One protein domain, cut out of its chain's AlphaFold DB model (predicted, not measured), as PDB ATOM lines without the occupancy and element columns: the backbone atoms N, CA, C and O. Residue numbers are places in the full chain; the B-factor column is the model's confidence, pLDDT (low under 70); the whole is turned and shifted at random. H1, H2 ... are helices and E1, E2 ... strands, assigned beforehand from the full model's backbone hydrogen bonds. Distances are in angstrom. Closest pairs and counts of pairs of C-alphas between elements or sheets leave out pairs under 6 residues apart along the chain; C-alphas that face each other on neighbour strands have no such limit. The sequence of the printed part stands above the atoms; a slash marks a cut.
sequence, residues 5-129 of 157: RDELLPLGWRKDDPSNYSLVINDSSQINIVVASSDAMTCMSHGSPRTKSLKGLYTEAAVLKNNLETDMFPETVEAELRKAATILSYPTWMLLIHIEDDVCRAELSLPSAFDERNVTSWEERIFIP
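AT A GLANCE: This is residues 5 to 129 of the 157 residues of an uncharacterized protein of Agrobacterium rubi (UniProt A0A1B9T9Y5). One strongly twisted sheet of six strands runs through the domain, with H2 packed on E4 and E5 near the bend in E5, H3 packed on H2 away from the sheet, and H1 over the other end of the sheet at E1 and E2. The long hairpin of E4 and E5 reaches out to its turn at residues 101 and 102, and H3 with residues 67 to 78 lies towards the opposite end of the longest axis. The printed part has 125 residues, with three named helices and six named strands in the order H1 E1 E2 E3 H2 H3 E4 E5 E6; the sheet's order is E1 E2 E3 E4 E5 E6, mixed, and the class is mixed, helices and strands. It is compact, with a radius of gyration of the C-alphas of 14.4 A and spans of 47 by 35 by 23 A.

HOW THE PARTS SIT: In the sheet, E3 (residues 31 to 37) and E4 (residues 92 to 100) are parallel, with N 36 and O 95 at 2.9 A. E5 (residues 103 to 115) is antiparallel to E4 in a hairpin, with N 96 and O 107 at 2.8 A. E5 and the edge strand E6 (residues 118 to 128) form a hairpin, with N 110 and O 124 at 2.8 A; E5 bends by 94 degrees at residue 112 and E6 by 89 degrees at residue 123. E4, E5 and E6 are a meander, each strand the antiparallel neighbour of the one before. So are E1 (residues 14 to 16), E2 (residues 23 to 26) and E3, with N 14 and O 25 at 2.9 A and N 24 and O 33 at 3.0 A. H2 (residues 57 to 66) is on the sheet; its closest C-alphas to E5 are those of Val 63 and Ser 112, 5.3 A. H3 (residues 79 to 87) is not on the sheet but touches H2, Ala 61 and Ala 85 having the closest C-alphas at 4.5 A; they run the same way at a steep tilt of 69 degrees, only just short of about perpendicular. E3, H2, H3 and E4 form a strand-helix-strand unit, two parallel neighbour strands with helices between, whose crossover is right-handed. H1 (residues 5 to 11) is on the sheet at a height of 9.0 A, over E2 and, only just, with 3 C-alphas, over E1; it runs along the strands, at 14 degrees to E2 on the local plane. Every O i to N i+4 pair is within hydrogen-bond range in H2 and H3; in H1 1 of 3 is, beside 2 of 4 O i to N i+3 pairs.

IN THESE COORDINATES: H1 begins at C-alpha 5, (48.382, 83.710, 14.228). E3 is 19.6 A long, E4 25.5 A, E5 28.0 A and E6 22.0 A, ending at C-alpha 128, (52.445, 94.478, 1.389). H2 is 14.1 A long and H3 12.6 A.

THE WHOLE: The two C-alphas farthest apart, those of Glu 75 and Asp 102, are 47.4 A apart. The links E3 to H2 and H2 to H3 are long, with 19 and 12 residues. The printed part has no cut, and no printed residue has a pLDDT under 70.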
ATOM      1  N   ARG A   5      49.569  84.159  13.494       92.00
ATOM      2  CA  ARG A   5      48.382  83.710  14.228       92.00
ATOM      3  C   ARG A   5      48.370  84.287  15.646       92.00
ATOM      4  O   ARG A   5      47.338  84.786  16.071       92.00
ATOM      5  N   ASP A   6      49.508  84.281  16.339       92.75
ATOM      6  CA  ASP A   6      49.613  84.787  17.715       92.75
ATOM      7  C   ASP A   6      49.364  86.300  17.808       92.75
ATOM      8  O   ASP A   6      48.802  86.762  18.797       92.75
ATOM      9  N   GLU A   7      49.750  87.060  16.779       93.44
ATOM     10  CA  GLU A   7      49.534  88.513  16.710       93.44
ATOM     11  C   GLU A   7      48.092  88.878  16.322       93.44
ATOM     12  O   GLU A   7      47.570  89.905  16.757       93.44
ATOM     13  N   LEU A   8      47.413  88.034  15.540       94.88
ATOM     14  CA  LEU A   8      46.043  88.295  15.085       94.88
ATOM     15  C   LEU A   8      44.966  87.853  16.088       94.88
ATOM     16  O   LEU A   8      43.887  88.445  16.117       94.88
ATOM     17  N   LEU A   9      45.236  86.854  16.935       95.25
ATOM     18  CA  LEU A   9      44.274  86.386  17.945       95.25
ATOM     19  C   LEU A   9      43.783  87.513  18.887       95.25
ATOM     20  O   LEU A   9      42.569  87.637  19.064       95.25
ATOM     21  N   PRO A  10      44.650  88.379  19.461       95.94
ATOM     22  CA  PRO A  10      44.206  89.511  20.281       95.94
ATOM     23  C   PRO A  10      43.335  90.526  19.531       95.94
ATOM     24  O   PRO A  10      42.583  91.263  20.161       95.94
ATOM     25  N   LEU A  11      43.421  90.559  18.198       95.44
ATOM     26  CA  LEU A  11      42.625  91.433  17.334       95.44
ATOM     27  C   LEU A  11      41.255  90.827  16.980       95.44
ATOM     28  O   LEU A  11      40.560  91.348  16.112       95.44
ATOM     29  N   GLY A  12      40.866  89.725  17.628       96.06
ATOM     30  CA  GLY A  12      39.569  89.075  17.433       96.06
ATOM     31  C   GLY A  12      39.534  88.052  16.298       96.06
ATOM     32  O   GLY A  12      38.457  87.578  15.949       96.06
ATOM     33  N   TRP A  13      40.686  87.690  15.728       97.38
ATOM     34  CA  TRP A  13      40.764  86.575  14.786       97.38
ATOM     35  C   TRP A  13      40.734  85.250  15.546       97.38
ATOM     36  O   TRP A  13      41.102  85.177  16.720       97.38
ATOM     37  N   ARG A  14      40.348  84.172  14.864       96.56
ATOM     38  CA  ARG A  14      40.416  82.810  15.407       96.56
ATOM     39  C   ARG A  14      41.365  81.946  14.598       96.56
ATOM     40  O   ARG A  14      41.665  82.227  13.444       96.56
ATOM     41  N   LYS A  15      41.840  80.873  15.215       95.38
ATOM     42  CA  LYS A  15      42.771  79.933  14.600       95.38
ATOM     43  C   LYS A  15      42.070  78.601  14.331       95.38
ATOM     44  O   LYS A  15      41.229  78.196  15.131       95.38
ATOM     45  N   ASP A  16      42.432  77.938  13.241       95.00
ATOM     46  CA  ASP A  16      42.006  76.567  12.935       95.00
ATOM     47  C   ASP A  16      43.159  75.791  12.273       95.00
ATOM     48  O   ASP A  16      44.059  76.407  11.704       95.00
ATOM     49  N   ASP A  17      43.176  74.465  12.382       94.38
ATOM     50  CA  ASP A  17      44.260  73.605  11.874       94.38
ATOM     51  C   ASP A  17      43.732  72.311  11.218       94.38
ATOM     52  O   ASP A  17      44.179  71.209  11.569       94.38
ATOM     53  N   PRO A  18      42.784  72.386  10.265       92.62
ATOM     54  CA  PRO A  18      42.254  71.187   9.635       92.62
ATOM     55  C   PRO A  18      43.378  70.443   8.897       92.62
ATOM     56  O   PRO A  18      44.018  70.972   7.992       92.62
ATOM     57  N   SER A  19      43.672  69.216   9.338       88.25
ATOM     58  CA  SER A  19      44.781  68.386   8.836       88.25
ATOM     59  C   SER A  19      46.137  69.112   8.755       88.25
ATOM     60  O   SER A  19      46.854  68.977   7.764       88.25
ATOM     61  N   ASN A  20      46.505  69.866   9.799       89.12
ATOM     62  CA  ASN A  20      47.738  70.671   9.875       89.12
ATOM     63  C   ASN A  20      47.810  71.836   8.870       89.12
ATOM     64  O   ASN A  20      48.889  72.376   8.617       89.12
ATOM     65  N   TYR A  21      46.679  72.249   8.298       93.50
ATOM     66  CA  TYR A  21      46.594  73.463   7.500       93.50
ATOM     67  C   TYR A  21      46.374  74.664   8.426       93.50
ATOM     68  O   TYR A  21      45.246  74.976   8.786       93.50
ATOM     69  N   SER A  22      47.462  75.293   8.880       94.06
ATOM     70  CA  SER A  22      47.423  76.332   9.919       94.06
ATOM     71  C   SER A  22      46.783  77.641   9.458       94.06
ATOM     72  O   SER A  22      47.464  78.573   9.028       94.06
ATOM     73  N   LEU A  23      45.464  77.715   9.608       95.31
ATOM     74  CA  LEU A  23      44.629  78.851   9.254       95.31
ATOM     75  C   LEU A  23      44.527  79.869  10.388       95.31
ATOM     76  O   LEU A  23      44.530  79.542  11.586       95.31
ATOM     77  N   VAL A  24      44.348  81.118   9.980       96.94
ATOM     78  CA  VAL A  24      43.803  82.194  10.806       96.94
ATOM     79  C   VAL A  24      42.618  82.809  10.076       96.94
ATOM     80  O   VAL A  24      42.651  82.974   8.861       96.94
ATOM     81  N   ILE A  25      41.539  83.063  10.801       98.00
ATOM     82  CA  ILE A  25      40.225  83.336  10.230       98.00
ATOM     83  C   ILE A  25      39.690  84.621  10.841       98.00
ATOM     84  O   ILE A  25      39.718  84.791  12.063       98.00
ATOM     85  N   ASN A  26      39.198  85.507   9.982       97.75
ATOM     86  CA  ASN A  26      38.456  86.692  10.374       97.75
ATOM     87  C   ASN A  26      36.998  86.521   9.948       97.75
ATOM     88  O   ASN A  26      36.687  86.573   8.760       97.75
ATOM     89  N   ASP A  27      36.105  86.321  10.917       97.31
ATOM     90  CA  ASP A  27      34.680  86.138  10.628       97.31
ATOM     91  C   ASP A  27      33.989  87.462  10.230       97.31
ATOM     92  O   ASP A  27      32.970  87.436   9.547       97.31
ATOM     93  N   SER A  28      34.551  88.624  10.601       96.69
ATOM     94  CA  SER A  28      33.995  89.943  10.252       96.69
ATOM     95  C   SER A  28      34.237  90.311   8.792       96.69
ATOM     96  O   SER A  28      33.341  90.851   8.151       96.69
ATOM     97  N   SER A  29      35.442  90.067   8.278       95.44
ATOM     98  CA  SER A  29      35.783  90.284   6.869       95.44
ATOM     99  C   SER A  29      35.594  89.029   6.021       95.44
ATOM    100  O   SER A  29      35.843  89.080   4.825       95.44
ATOM    101  N   GLN A  30      35.168  87.919   6.632       97.06
ATOM    102  CA  GLN A  30      34.891  86.646   5.969       97.06
ATOM    103  C   GLN A  30      36.061  86.170   5.100       97.06
ATOM    104  O   GLN A  30      35.896  85.889   3.915       97.06
ATOM    105  N   ILE A  31      37.255  86.080   5.692       97.12
ATOM    106  CA  ILE A  31      38.449  85.541   5.026       97.12
ATOM    107  C   ILE A  31      39.186  84.550   5.917       97.12
ATOM    108  O   ILE A  31      39.248  84.700   7.141       97.12
ATOM    109  N   ASN A  32      39.810  83.570   5.275       97.75
ATOM    110  CA  ASN A  32      40.853  82.753   5.873       97.75
ATOM    111  C   ASN A  32      42.214  83.221   5.342       97.75
ATOM    112  O   ASN A  32      42.328  83.593   4.176       97.75
ATOM    113  N   ILE A  33      43.258  83.130   6.160       97.88
ATOM    114  CA  ILE A  33      44.645  83.353   5.748       97.88
ATOM    115  C   ILE A  33      45.478  82.124   6.107       97.88
ATOM    116  O   ILE A  33      45.407  81.606   7.225       97.88
ATOM    117  N   VAL A  34      46.307  81.691   5.159       96.88
ATOM    118  CA  VAL A  34      47.399  80.736   5.373       96.88
ATOM    119  C   VAL A  34      48.726  81.389   4.997       96.88
ATOM    120  O   VAL A  34      48.787  82.176   4.058       96.88
ATOM    121  N   VAL A  35      49.803  81.065   5.709       95.69
ATOM    122  CA  VAL A  35      51.145  81.577   5.390       95.69
ATOM    123  C   VAL A  35      51.917  80.551   4.568       95.69
ATOM    124  O   VAL A  35      51.928  79.366   4.904       95.69
ATOM    125  N   ALA A  36      52.596  80.997   3.511       94.88
ATOM    126  CA  ALA A  36      53.471  80.152   2.708       94.88
ATOM    127  C   ALA A  36      54.735  80.896   2.261       94.88
ATOM    128  O   ALA A  36      54.710  82.079   1.940       94.88
ATOM    129  N   SER A  37      55.852  80.174   2.182       94.44
ATOM    130  CA  SER A  37      57.077  80.693   1.572       94.44
ATOM    131  C   SER A  37      56.991  80.660   0.045       94.44
ATOM    132  O   SER A  37      56.593  79.633  -0.524       94.44
ATOM    133  N   SER A  38      57.443  81.723  -0.609       94.69
ATOM    134  CA  SER A  38      57.372  81.913  -2.063       94.69
ATOM    135  C   SER A  38      58.727  82.244  -2.702       94.69
ATOM    136  O   SER A  38      59.750  82.387  -2.020       94.69
ATOM    137  N   ASP A  39      58.753  82.285  -4.033       93.75
ATOM    138  CA  ASP A  39      59.930  82.587  -4.850       93.75
ATOM    139  C   ASP A  39      60.106  84.092  -5.143       93.75
ATOM    140  O   ASP A  39      59.340  84.941  -4.679       93.75
ATOM    141  N   ALA A  40      61.153  84.426  -5.898       93.94
ATOM    142  CA  ALA A  40      61.563  85.802  -6.187       93.94
ATOM    143  C   ALA A  40      60.546  86.614  -7.017       93.94
ATOM    144  O   ALA A  40      60.707  87.827  -7.155       93.94
ATOM    145  N   MET A  41      59.496  85.977  -7.557       94.50
ATOM    146  CA  MET A  41      58.406  86.659  -8.272       94.50
ATOM    147  C   MET A  41      57.381  87.304  -7.319       94.50
ATOM    148  O   MET A  41      56.474  88.011  -7.757       94.50
ATOM    149  N   THR A  42      57.539  87.108  -6.007       94.38
ATOM    150  CA  THR A  42      56.750  87.787  -4.965       94.38
ATOM    151  C   THR A  42      56.949  89.303  -5.046       94.38
ATOM    152  O   THR A  42      58.087  89.780  -5.114       94.38
ATOM    153  N   CYS A  43      55.842  90.046  -5.043       93.62
ATOM    154  CA  CYS A  43      55.734  91.489  -5.275       93.62
ATOM    155  C   CYS A  43      56.279  91.978  -6.627       93.62
ATOM    156  O   CYS A  43      56.513  93.172  -6.797       93.62
ATOM    157  N   MET A  44      56.485  91.086  -7.601       92.06
ATOM    158  CA  MET A  44      56.774  91.498  -8.973       92.06
ATOM    159  C   MET A  44      55.458  91.733  -9.716       92.06
ATOM    160  O   MET A  44      54.579  90.863  -9.727       92.06
ATOM    161  N   SER A  45      55.331  92.907 -10.344       87.75
ATOM    162  CA  SER A  45      54.176  93.272 -11.180       87.75
ATOM    163  C   SER A  45      54.052  92.392 -12.426       87.75
ATOM    164  O   SER A  45      52.958  92.200 -12.948       87.75
ATOM    165  N   HIS A  46      55.172  91.830 -12.883       85.94
ATOM    166  CA  HIS A  46      55.237  90.846 -13.952       85.94
ATOM    167  C   HIS A  46      55.534  89.454 -13.386       85.94
ATOM    168  O   HIS A  46      56.313  89.299 -12.447       85.94
ATOM    169  N   GLY A  47      54.943  88.433 -14.007       87.19
ATOM    170  CA  GLY A  47      55.075  87.044 -13.572       87.19
ATOM    171  C   GLY A  47      54.141  86.672 -12.418       87.19
ATOM    172  O   GLY A  47      53.409  87.505 -11.884       87.19
ATOM    173  N   SER A  48      54.173  85.390 -12.052       90.25
ATOM    174  CA  SER A  48      53.348  84.816 -10.986       90.25
ATOM    175  C   SER A  48      54.243  84.152  -9.944       90.25
ATOM    176  O   SER A  48      55.071  83.314 -10.316       90.25
ATOM    177  N   PRO A  49      54.095  84.482  -8.650       93.00
ATOM    178  CA  PRO A  49      54.844  83.816  -7.603       93.00
ATOM    179  C   PRO A  49      54.438  82.363  -7.487       93.00
ATOM    180  O   PRO A  49      53.265  82.005  -7.631       93.00
ATOM    181  N   ARG A  50      55.428  81.529  -7.180       92.50
ATOM    182  CA  ARG A  50      55.220  80.118  -6.871       92.50
ATOM    183  C   ARG A  50      55.564  79.844  -5.429       92.50
ATOM    184  O   ARG A  50      56.497  80.405  -4.852       92.50
ATOM    185  N   THR A  51      54.812  78.928  -4.837       90.88
ATOM    186  CA  THR A  51      55.111  78.468  -3.488       90.88
ATOM    187  C   THR A  51      56.336  77.552  -3.516       90.88
ATOM    188  O   THR A  51      56.414  76.669  -4.361       90.88
ATOM    189  N   LYS A  52      57.281  77.710  -2.579       88.06
ATOM    190  CA  LYS A  52      58.543  76.932  -2.565       88.06
ATOM    191  C   LYS A  52      58.363  75.431  -2.309       88.06
ATOM    192  O   LYS A  52      59.246  74.640  -2.620       88.06
ATOM    193  N   SER A  53      57.253  75.034  -1.696       88.81
ATOM    194  CA  SER A  53      56.973  73.640  -1.336       88.81
ATOM    195  C   SER A  53      55.732  73.150  -2.055       88.81
ATOM    196  O   SER A  53      54.775  73.915  -2.179       88.81
ATOM    197  N   LEU A  54      55.709  71.862  -2.404       89.81
ATOM    198  CA  LEU A  54      54.488  71.218  -2.873       89.81
ATOM    199  C   LEU A  54      53.381  71.372  -1.829       89.81
ATOM    200  O   LEU A  54      53.615  71.348  -0.616       89.81
ATOM    201  N   LYS A  55      52.172  71.561  -2.325       91.06
ATOM    202  CA  LYS A  55      50.972  71.823  -1.555       91.06
ATOM    203  C   LYS A  55      50.069  70.599  -1.553       91.06
ATOM    204  O   LYS A  55      50.141  69.735  -2.426       91.06
ATOM    205  N   GLY A  56      49.280  70.494  -0.491       93.56
ATOM    206  CA  GLY A  56      48.395  69.361  -0.253       93.56
ATOM    207  C   GLY A  56      46.937  69.685  -0.547       93.56
ATOM    208  O   GLY A  56      46.599  70.792  -0.967       93.56
ATOM    209  N   LEU A  57      46.084  68.718  -0.209       95.44
ATOM    210  CA  LEU A  57      44.636  68.747  -0.408       95.44
ATOM    211  C   LEU A  57      43.976  70.061   0.029       95.44
ATOM    212  O   LEU A  57      43.118  70.572  -0.670       95.44
ATOM    213  N   TYR A  58      44.371  70.636   1.169       96.50
ATOM    214  CA  TYR A  58      43.723  71.851   1.681       96.50
ATOM    215  C   TYR A  58      44.065  73.124   0.901       96.50
ATOM    216  O   TYR A  58      43.284  74.070   0.915       96.50
ATOM    217  N   THR A  59      45.197  73.159   0.197       96.62
ATOM    218  CA  THR A  59      45.497  74.270  -0.714       96.62
ATOM    219  C   THR A  59      44.704  74.140  -2.004       96.62
ATOM    220  O   THR A  59      44.160  75.129  -2.479       96.62
ATOM    221  N   GLU A  60      44.577  72.928  -2.537       96.31
ATOM    222  CA  GLU A  60      43.697  72.660  -3.676       96.31
ATOM    223  C   GLU A  60      42.233  72.965  -3.320       96.31
ATOM    224  O   GLU A  60      41.528  73.632  -4.067       96.31
ATOM    225  N   ALA A  61      41.799  72.580  -2.117       96.69
ATOM    226  CA  ALA A  61      40.471  72.878  -1.594       96.69
ATOM    227  C   ALA A  61      40.234  74.381  -1.409       96.69
ATOM    228  O   ALA A  61      39.120  74.854  -1.622       96.69
ATOM    229  N   ALA A  62      41.268  75.133  -1.016       97.19
ATOM    230  CA  ALA A  62      41.219  76.589  -0.953       97.19
ATOM    231  C   ALA A  62      41.007  77.197  -2.342       97.19
ATOM    232  O   ALA A  62      40.124  78.034  -2.494       97.19
ATOM    233  N   VAL A  63      41.749  76.730  -3.353       96.56
ATOM    234  CA  VAL A  63      41.569  77.163  -4.748       96.56
ATOM    235  C   VAL A  63      40.159  76.834  -5.237       96.56
ATOM    236  O   VAL A  63      39.478  77.702  -5.771       96.56
ATOM    237  N   LEU A  64      39.678  75.611  -4.988       95.69
ATOM    238  CA  LEU A  64      38.310  75.223  -5.322       95.69
ATOM    239  C   LEU A  64      37.288  76.148  -4.648       95.69
ATOM    240  O   LEU A  64      36.424  76.683  -5.330       95.69
ATOM    241  N   LYS A  65      37.398  76.362  -3.327       95.44
ATOM    242  CA  LYS A  65      36.496  77.239  -2.561       95.44
ATOM    243  C   LYS A  65      36.470  78.657  -3.135       95.44
ATOM    244  O   LYS A  65      35.389  79.221  -3.269       95.44
ATOM    245  N   ASN A  66      37.630  79.210  -3.476       96.44
ATOM    246  CA  ASN A  66      37.746  80.557  -4.032       96.44
ATOM    247  C   ASN A  66      37.039  80.697  -5.390       96.44
ATOM    248  O   ASN A  66      36.584  81.784  -5.720       96.44
ATOM    249  N   ASN A  67      36.903  79.600  -6.141       93.19
ATOM    250  CA  ASN A  67      36.281  79.575  -7.464       93.19
ATOM    251  C   ASN A  67      34.817  79.102  -7.467       93.19
ATOM    252  O   ASN A  67      34.214  79.044  -8.538       93.19
ATOM    253  N   LEU A  68      34.226  78.749  -6.316       84.25
ATOM    254  CA  LEU A  68      32.897  78.116  -6.264       84.25
ATOM    255  C   LEU A  68      31.779  78.952  -6.902       84.25
ATOM    256  O   LEU A  68      30.824  78.376  -7.409       84.25
ATOM    257  N   GLU A  69      31.878  80.282  -6.887       75.81
ATOM    258  CA  GLU A  69      30.877  81.146  -7.535       75.81
ATOM    259  C   GLU A  69      30.929  81.071  -9.071       75.81
ATOM    260  O   GLU A  69      29.933  81.353  -9.736       75.81
ATOM    261  N   THR A  70      32.065  80.647  -9.629       76.69
ATOM    262  CA  THR A  70      32.325  80.567 -11.074       76.69
ATOM    263  C   THR A  70      32.245  79.127 -11.600       76.69
ATOM    264  O   THR A  70      32.174  78.912 -12.811       76.69
ATOM    265  N   ASP A  71      32.248  78.125 -10.715       79.69
ATOM    266  CA  ASP A  71      32.207  76.716 -11.102       79.69
ATOM    267  C   ASP A  71      30.811  76.304 -11.596       79.69
ATOM    268  O   ASP A  71      29.831  76.259 -10.850       79.69
ATOM    269  N   MET A  72      30.729  75.970 -12.885       78.31
ATOM    270  CA  MET A  72      29.500  75.509 -13.529       78.31
ATOM    271  C   MET A  72      29.238  74.005 -13.356       78.31
ATOM    272  O   MET A  72      28.144  73.558 -13.705       78.31
ATOM    273  N   PHE A  73      30.205  73.224 -12.855       84.19
ATOM    274  CA  PHE A  73      30.124  71.758 -12.782       84.19
ATOM    275  C   PHE A  73      30.653  71.185 -11.450       84.19
ATOM    276  O   PHE A  73      31.520  70.297 -11.456       84.19
ATOM    277  N   PRO A  74      30.113  71.614 -10.294       78.25
ATOM    278  CA  PRO A  74      30.610  71.212  -8.976       78.25
ATOM    279  C   PRO A  74      30.528  69.698  -8.719       78.25
ATOM    280  O   PRO A  74      31.279  69.153  -7.910       78.25
ATOM    281  N   GLU A  75      29.639  68.974  -9.402       81.25
ATOM    282  CA  GLU A  75      29.510  67.518  -9.299       81.25
ATOM    283  C   GLU A  75      30.711  66.741  -9.859       81.25
ATOM    284  O   GLU A  75      30.923  65.590  -9.468       81.25
ATOM    285  N   THR A  76      31.506  67.357 -10.739       87.00
ATOM    286  CA  THR A  76      32.680  66.725 -11.368       87.00
ATOM    287  C   THR A  76      33.894  66.676 -10.444       87.00
ATOM    288  O   THR A  76      34.820  65.894 -10.660       87.00
ATOM    289  N   VAL A  77      33.868  67.473  -9.379       89.56
ATOM    290  CA  VAL A  77      34.946  67.578  -8.406       89.56
ATOM    291  C   VAL A  77      34.982  66.339  -7.505       89.56
ATOM    292  O   VAL A  77      33.945  65.832  -7.054       89.56
ATOM    293  N   GLU A  78      36.187  65.870  -7.181       93.50
ATOM    294  CA  GLU A  78      36.399  64.748  -6.267       93.50
ATOM    295  C   GLU A  78      35.741  64.989  -4.892       93.50
ATOM    296  O   GLU A  78      35.767  66.090  -4.336       93.50
ATOM    297  N   ALA A  79      35.127  63.946  -4.322       92.69
ATOM    298  CA  ALA A  79      34.343  64.059  -3.091       92.69
ATOM    299  C   ALA A  79      35.171  64.516  -1.878       92.69
ATOM    300  O   ALA A  79      34.696  65.342  -1.096       92.69
ATOM    301  N   GLU A  80      36.403  64.017  -1.735       94.62
ATOM    302  CA  GLU A  80      37.306  64.424  -0.650       94.62
ATOM    303  C   GLU A  80      37.727  65.890  -0.786       94.62
ATOM    304  O   GLU A  80      37.728  66.627   0.203       94.62
ATOM    305  N   LEU A  81      37.991  66.346  -2.013       94.38
ATOM    306  CA  LEU A  81      38.324  67.738  -2.295       94.38
ATOM    307  C   LEU A  81      37.148  68.676  -1.982       94.38
ATOM    308  O   LEU A  81      37.325  69.674  -1.280       94.38
ATOM    309  N   ARG A  82      35.925  68.317  -2.395       92.31
ATOM    310  CA  ARG A  82      34.703  69.058  -2.025       92.31
ATOM    311  C   ARG A  82      34.507  69.127  -0.517       92.31
ATOM    312  O   ARG A  82      34.209  70.191   0.029       92.31
ATOM    313  N   LYS A  83      34.691  68.005   0.178       93.38
ATOM    314  CA  LYS A  83      34.574  67.945   1.636       93.38
ATOM    315  C   LYS A  83      35.595  68.861   2.311       93.38
ATOM    316  O   LYS A  83      35.213  69.633   3.186       93.38
ATOM    317  N   ALA A  84      36.854  68.829   1.876       95.38
ATOM    318  CA  ALA A  84      37.896  69.725   2.372       95.38
ATOM    319  C   ALA A  84      37.554  71.204   2.117       95.38
ATOM    320  O   ALA A  84      37.688  72.026   3.021       95.38
ATOM    321  N   ALA A  85      37.019  71.544   0.940       94.50
ATOM    322  CA  ALA A  85      36.586  72.910   0.632       94.50
ATOM    323  C   ALA A  85      35.411  73.362   1.515       94.50
ATOM    324  O   ALA A  85      35.315  74.530   1.877       94.50
ATOM    325  N   THR A  86      34.545  72.436   1.931       92.62
ATOM    326  CA  THR A  86      33.428  72.738   2.841       92.62
ATOM    327  C   THR A  86      33.909  73.028   4.271       92.62
ATOM    328  O   THR A  86      33.263  73.789   4.988       92.62
ATOM    329  N   ILE A  87      35.043  72.449   4.687       94.88
ATOM    330  CA  ILE A  87      35.661  72.698   6.005       94.88
ATOM    331  C   ILE A  87      36.212  74.126   6.092       94.88
ATOM    332  O   ILE A  87      36.105  74.773   7.132       94.88
ATOM    333  N   LEU A  88      36.775  74.642   4.998       95.38
ATOM    334  CA  LEU A  88      37.219  76.030   4.923       95.38
ATOM    335  C   LEU A  88      35.994  76.947   5.017       95.38
ATOM    336  O   LEU A  88      35.116  76.869   4.167       95.38
ATOM    337  N   SER A  89      35.895  77.814   6.030       93.31
ATOM    338  CA  SER A  89      34.689  78.645   6.227       93.31
ATOM    339  C   SER A  89      34.503  79.673   5.104       93.31
ATOM    340  O   SER A  89      33.424  79.765   4.518       93.31
ATOM    341  N   TYR A  90      35.584  80.364   4.743       96.88
ATOM    342  CA  TYR A  90      35.604  81.481   3.800       96.88
ATOM    343  C   TYR A  90      36.626  81.288   2.667       96.88
ATOM    344  O   TYR A  90      37.400  80.322   2.716       96.88
ATOM    345  N   PRO A  91      36.662  82.181   1.656       97.25
ATOM    346  CA  PRO A  91      37.779  82.251   0.722       97.25
ATOM    347  C   PRO A  91      39.112  82.342   1.461       97.25
ATOM    348  O   PRO A  91      39.236  83.004   2.498       97.25
ATOM    349  N   THR A  92      40.104  81.619   0.956       98.06
ATOM    350  CA  THR A  92      41.400  81.485   1.615       98.06
ATOM    351  C   THR A  92      42.466  82.222   0.833       98.06
ATOM    352  O   THR A  92      42.842  81.813  -0.264       98.06
ATOM    353  N   TRP A  93      42.971  83.281   1.451       98.19
ATOM    354  CA  TRP A  93      44.098  84.069   0.991       98.19
ATOM    355  C   TRP A  93      45.410  83.449   1.461       98.19
ATOM    356  O   TRP A  93      45.504  82.883   2.556       98.19
ATOM    357  N   MET A  94      46.444  83.572   0.638       97.94
ATOM    358  CA  MET A  94      47.785  83.120   0.971       97.94
ATOM    359  C   MET A  94      48.678  84.329   1.227       97.94
ATOM    360  O   MET A  94      48.912  85.132   0.328       97.94
ATOM    361  N   LEU A  95      49.193  84.448   2.451       97.38
ATOM    362  CA  LEU A  95      50.281  85.366   2.759       97.38
ATOM    363  C   LEU A  95      51.583  84.730   2.273       97.38
ATOM    364  O   LEU A  95      52.121  83.817   2.909       97.38
ATOM    365  N   LEU A  96      52.055  85.201   1.126       96.75
ATOM    366  CA  LEU A  96      53.300  84.785   0.506       96.75
ATOM    367  C   LEU A  96      54.445  85.601   1.084       96.75
ATOM    368  O   LEU A  96      54.402  86.827   1.068       96.75
ATOM    369  N   ILE A  97      55.464  84.914   1.590       95.06
ATOM    370  CA  ILE A  97      56.661  85.547   2.142       95.06
ATOM    371  C   ILE A  97      57.877  85.032   1.378       95.06
ATOM    372  O   ILE A  97      58.192  83.835   1.401       95.06
ATOM    373  N   HIS A  98      58.581  85.952   0.728       94.81
ATOM    374  CA  HIS A  98      59.865  85.698   0.104       94.81
ATOM    375  C   HIS A  98      60.964  86.388   0.906       94.81
ATOM    376  O   HIS A  98      60.962  87.606   1.066       94.81
ATOM    377  N   ILE A  99      61.887  85.580   1.419       91.50
ATOM    378  CA  ILE A  99      63.074  86.033   2.138       91.50
ATOM    379  C   ILE A  99      64.277  85.398   1.446       91.50
ATOM    380  O   ILE A  99      64.328  84.166   1.317       91.50
ATOM    381  N   GLU A 100      65.201  86.238   0.996       90.19
ATOM    382  CA  GLU A 100      66.481  85.865   0.394       90.19
ATOM    383  C   GLU A 100      67.496  86.983   0.654       90.19
ATOM    384  O   GLU A 100      67.246  88.135   0.307       90.19
ATOM    385  N   ASP A 101      68.614  86.645   1.298       87.06
ATOM    386  CA  ASP A 101      69.649  87.590   1.734       87.06
ATOM    387  C   ASP A 101      69.060  88.822   2.459       87.06
ATOM    388  O   ASP A 101      68.424  88.673   3.505       87.06
ATOM    389  N   ASP A 102      69.243  90.021   1.899       83.56
ATOM    390  CA  ASP A 102      68.746  91.296   2.436       83.56
ATOM    391  C   ASP A 102      67.353  91.684   1.898       83.56
ATOM    392  O   ASP A 102      66.847  92.775   2.171       83.56
ATOM    393  N   VAL A 103      66.713  90.811   1.114       84.69
ATOM    394  CA  VAL A 103      65.398  91.050   0.511       84.69
ATOM    395  C   VAL A 103      64.321  90.332   1.314       84.69
ATOM    396  O   VAL A 103      64.302  89.106   1.426       84.69
ATOM    397  N   CYS A 104      63.360  91.108   1.814       89.88
ATOM    398  CA  CYS A 104      62.118  90.606   2.385       89.88
ATOM    399  C   CYS A 104      60.942  91.206   1.615       89.88
ATOM    400  O   CYS A 104      60.813  92.425   1.518       89.88
ATOM    401  N   ARG A 105      60.091  90.352   1.048       92.75
ATOM    402  CA  ARG A 105      58.876  90.748   0.329       92.75
ATOM    403  C   ARG A 105      57.699  89.939   0.836       92.75
ATOM    404  O   ARG A 105      57.834  88.739   1.090       92.75
ATOM    405  N   ALA A 106      56.549  90.590   0.942       94.94
ATOM    406  CA  ALA A 106      55.309  89.931   1.300       94.94
ATOM    407  C   ALA A 106      54.157  90.412   0.422       94.94
ATOM    408  O   ALA A 106      54.002  91.603   0.170       94.94
ATOM    409  N   GLU A 107      53.315  89.481  -0.004       97.00
ATOM    410  CA  GLU A 107      52.037  89.797  -0.639       97.00
ATOM    411  C   GLU A 107      50.936  88.904  -0.072       97.00
ATOM    412  O   GLU A 107      51.183  87.770   0.347       97.00
ATOM    413  N   LEU A 108      49.719  89.433  -0.043       97.56
ATOM    414  CA  LEU A 108      48.511  88.688   0.270       97.56
ATOM    415  C   LEU A 108      47.779  88.419  -1.045       97.56
ATOM    416  O   LEU A 108      47.287  89.350  -1.678       97.56
ATOM    417  N   SER A 109      47.723  87.153  -1.453       98.06
ATOM    418  CA  SER A 109      47.247  86.780  -2.789       98.06
ATOM    419  C   SER A 109      46.163  85.708  -2.727       98.06
ATOM    420  O   SER A 109      46.248  84.764  -1.934       98.06
ATOM    421  N   LEU A 110      45.131  85.854  -3.560       97.75
ATOM    422  CA  LEU A 110      43.991  84.944  -3.644       97.75
ATOM    423  C   LEU A 110      44.262  83.883  -4.724       97.75
ATOM    424  O   LEU A 110      44.260  84.217  -5.909       97.75
ATOM    425  N   PRO A 111      44.541  82.617  -4.365       97.25
ATOM    426  CA  PRO A 111      44.867  81.587  -5.345       97.25
ATOM    427  C   PRO A 111      43.634  81.206  -6.172       97.25
ATOM    428  O   PRO A 111      42.565  80.975  -5.601       97.25
ATOM    429  N   SER A 112      43.807  81.095  -7.493       95.88
ATOM    430  CA  SER A 112      42.732  80.807  -8.458       95.88
ATOM    431  C   SER A 112      42.975  79.582  -9.335       95.88
ATOM    432  O   SER A 112      42.022  79.029  -9.877       95.88
ATOM    433  N   ALA A 113      44.211  79.086  -9.435       94.44
ATOM    434  CA  ALA A 113      44.497  77.827 -10.121       94.44
ATOM    435  C   ALA A 113      45.496  76.966  -9.349       94.44
ATOM    436  O   ALA A 113      46.386  77.476  -8.660       94.44
ATOM    437  N   PHE A 114      45.336  75.651  -9.479       94.19
ATOM    438  CA  PHE A 114      46.162  74.647  -8.826       94.19
ATOM    439  C   PHE A 114      46.480  73.523  -9.807       94.19
ATOM    440  O   PHE A 114      45.569  72.958 -10.404       94.19
ATOM    441  N   ASP A 115      47.762  73.210  -9.966       92.38
ATOM    442  CA  ASP A 115      48.236  72.119 -10.819       92.38
ATOM    443  C   ASP A 115      49.578  71.587 -10.302       92.38
ATOM    444  O   ASP A 115      50.319  72.302  -9.628       92.38
ATOM    445  N   GLU A 116      49.883  70.317 -10.566       91.00
ATOM    446  CA  GLU A 116      51.130  69.651 -10.155       91.00
ATOM    447  C   GLU A 116      51.518  69.915  -8.683       91.00
ATOM    448  O   GLU A 116      52.689  70.089  -8.328       91.00
ATOM    449  N   ARG A 117      50.515  69.950  -7.792       92.12
ATOM    450  CA  ARG A 117      50.665  70.257  -6.358       92.12
ATOM    451  C   ARG A 117      51.203  71.663  -6.065       92.12
ATOM    452  O   ARG A 117      51.833  71.872  -5.029       92.12
ATOM    453  N   ASN A 118      50.963  72.632  -6.934       92.69
ATOM    454  CA  ASN A 118      51.329  74.029  -6.739       92.69
ATOM    455  C   ASN A 118      50.176  74.955  -7.113       92.69
ATOM    456  O   ASN A 118      49.358  74.643  -7.970       92.69
ATOM    457  N   VAL A 119      50.144  76.130  -6.486       94.75
ATOM    458  CA  VAL A 119      49.312  77.233  -6.975       94.75
ATOM    459  C   VAL A 119      49.982  77.809  -8.220       94.75
ATOM    460  O   VAL A 119      51.172  78.136  -8.176       94.75
ATOM    461  N   THR A 120      49.233  77.916  -9.314       92.56
ATOM    462  CA  THR A 120      49.741  78.356 -10.624       92.56
ATOM    463  C   THR A 120      49.228  79.731 -11.044       92.56
ATOM    464  O   THR A 120      49.924  80.428 -11.781       92.56
ATOM    465  N   SER A 121      48.074  80.154 -10.518       94.69
ATOM    466  CA  SER A 121      47.468  81.459 -10.805       94.69
ATOM    467  C   SER A 121      46.848  82.091  -9.562       94.69
ATOM    468  O   SER A 121      46.497  81.402  -8.599       94.69
ATOM    469  N   TRP A 122      46.707  83.414  -9.622       96.00
ATOM    470  CA  TRP A 122      46.182  84.265  -8.560       96.00
ATOM    471  C   TRP A 122      45.119  85.188  -9.157       96.00
ATOM    472  O   TRP A 122      45.380  85.802 -10.188       96.00
ATOM    473  N   GLU A 123      43.947  85.268  -8.531       95.69
ATOM    474  CA  GLU A 123      42.868  86.172  -8.955       95.69
ATOM    475  C   GLU A 123      43.186  87.614  -8.559       95.69
ATOM    476  O   GLU A 123      43.085  88.541  -9.356       95.69
ATOM    477  N   GLU A 124      43.643  87.787  -7.319       95.75
ATOM    478  CA  GLU A 124      44.000  89.079  -6.750       95.75
ATOM    479  C   GLU A 124      45.343  88.969  -6.028       95.75
ATOM    480  O   GLU A 124      45.657  87.943  -5.414       95.75
ATOM    481  N   ARG A 125      46.151  90.028  -6.120       96.88
ATOM    482  CA  ARG A 125      47.465  90.131  -5.478       96.88
ATOM    483  C   ARG A 125      47.596  91.500  -4.824       96.88
ATOM    484  O   ARG A 125      47.613  92.513  -5.516       96.88
ATOM    485  N   ILE A 126      47.721  91.520  -3.499       96.44
ATOM    486  CA  ILE A 126      47.889  92.739  -2.705       96.44
ATOM    487  C   ILE A 126      49.325  92.772  -2.188       96.44
ATOM    488  O   ILE A 126      49.711  91.960  -1.344       96.44
ATOM    489  N   PHE A 127      50.137  93.698  -2.692       95.19
ATOM    490  CA  PHE A 127      51.529  93.827  -2.261       95.19
ATOM    491  C   PHE A 127      51.586  94.529  -0.906       95.19
ATOM    492  O   PHE A 127      50.993  95.588  -0.718       95.19
ATOM    493  N   ILE A 128      52.289  93.923   0.049       92.81
ATOM    494  CA  ILE A 128      52.445  94.478   1.389       92.81
ATOM    495  C   ILE A 128      53.783  95.218   1.410       92.81
ATOM    496  O   ILE A 128      54.833  94.569   1.335       92.81
ATOM    497  N   PRO A 129      53.784  96.557   1.514       84.62
ATOM    498  CA  PRO A 129      55.022  97.306   1.592       84.62
ATOM    499  C   PRO A 129      55.693  96.987   2.928       84.62
ATOM    500  O   PRO A 129      55.166  97.279   4.004       84.62
TER     501      PRO A 129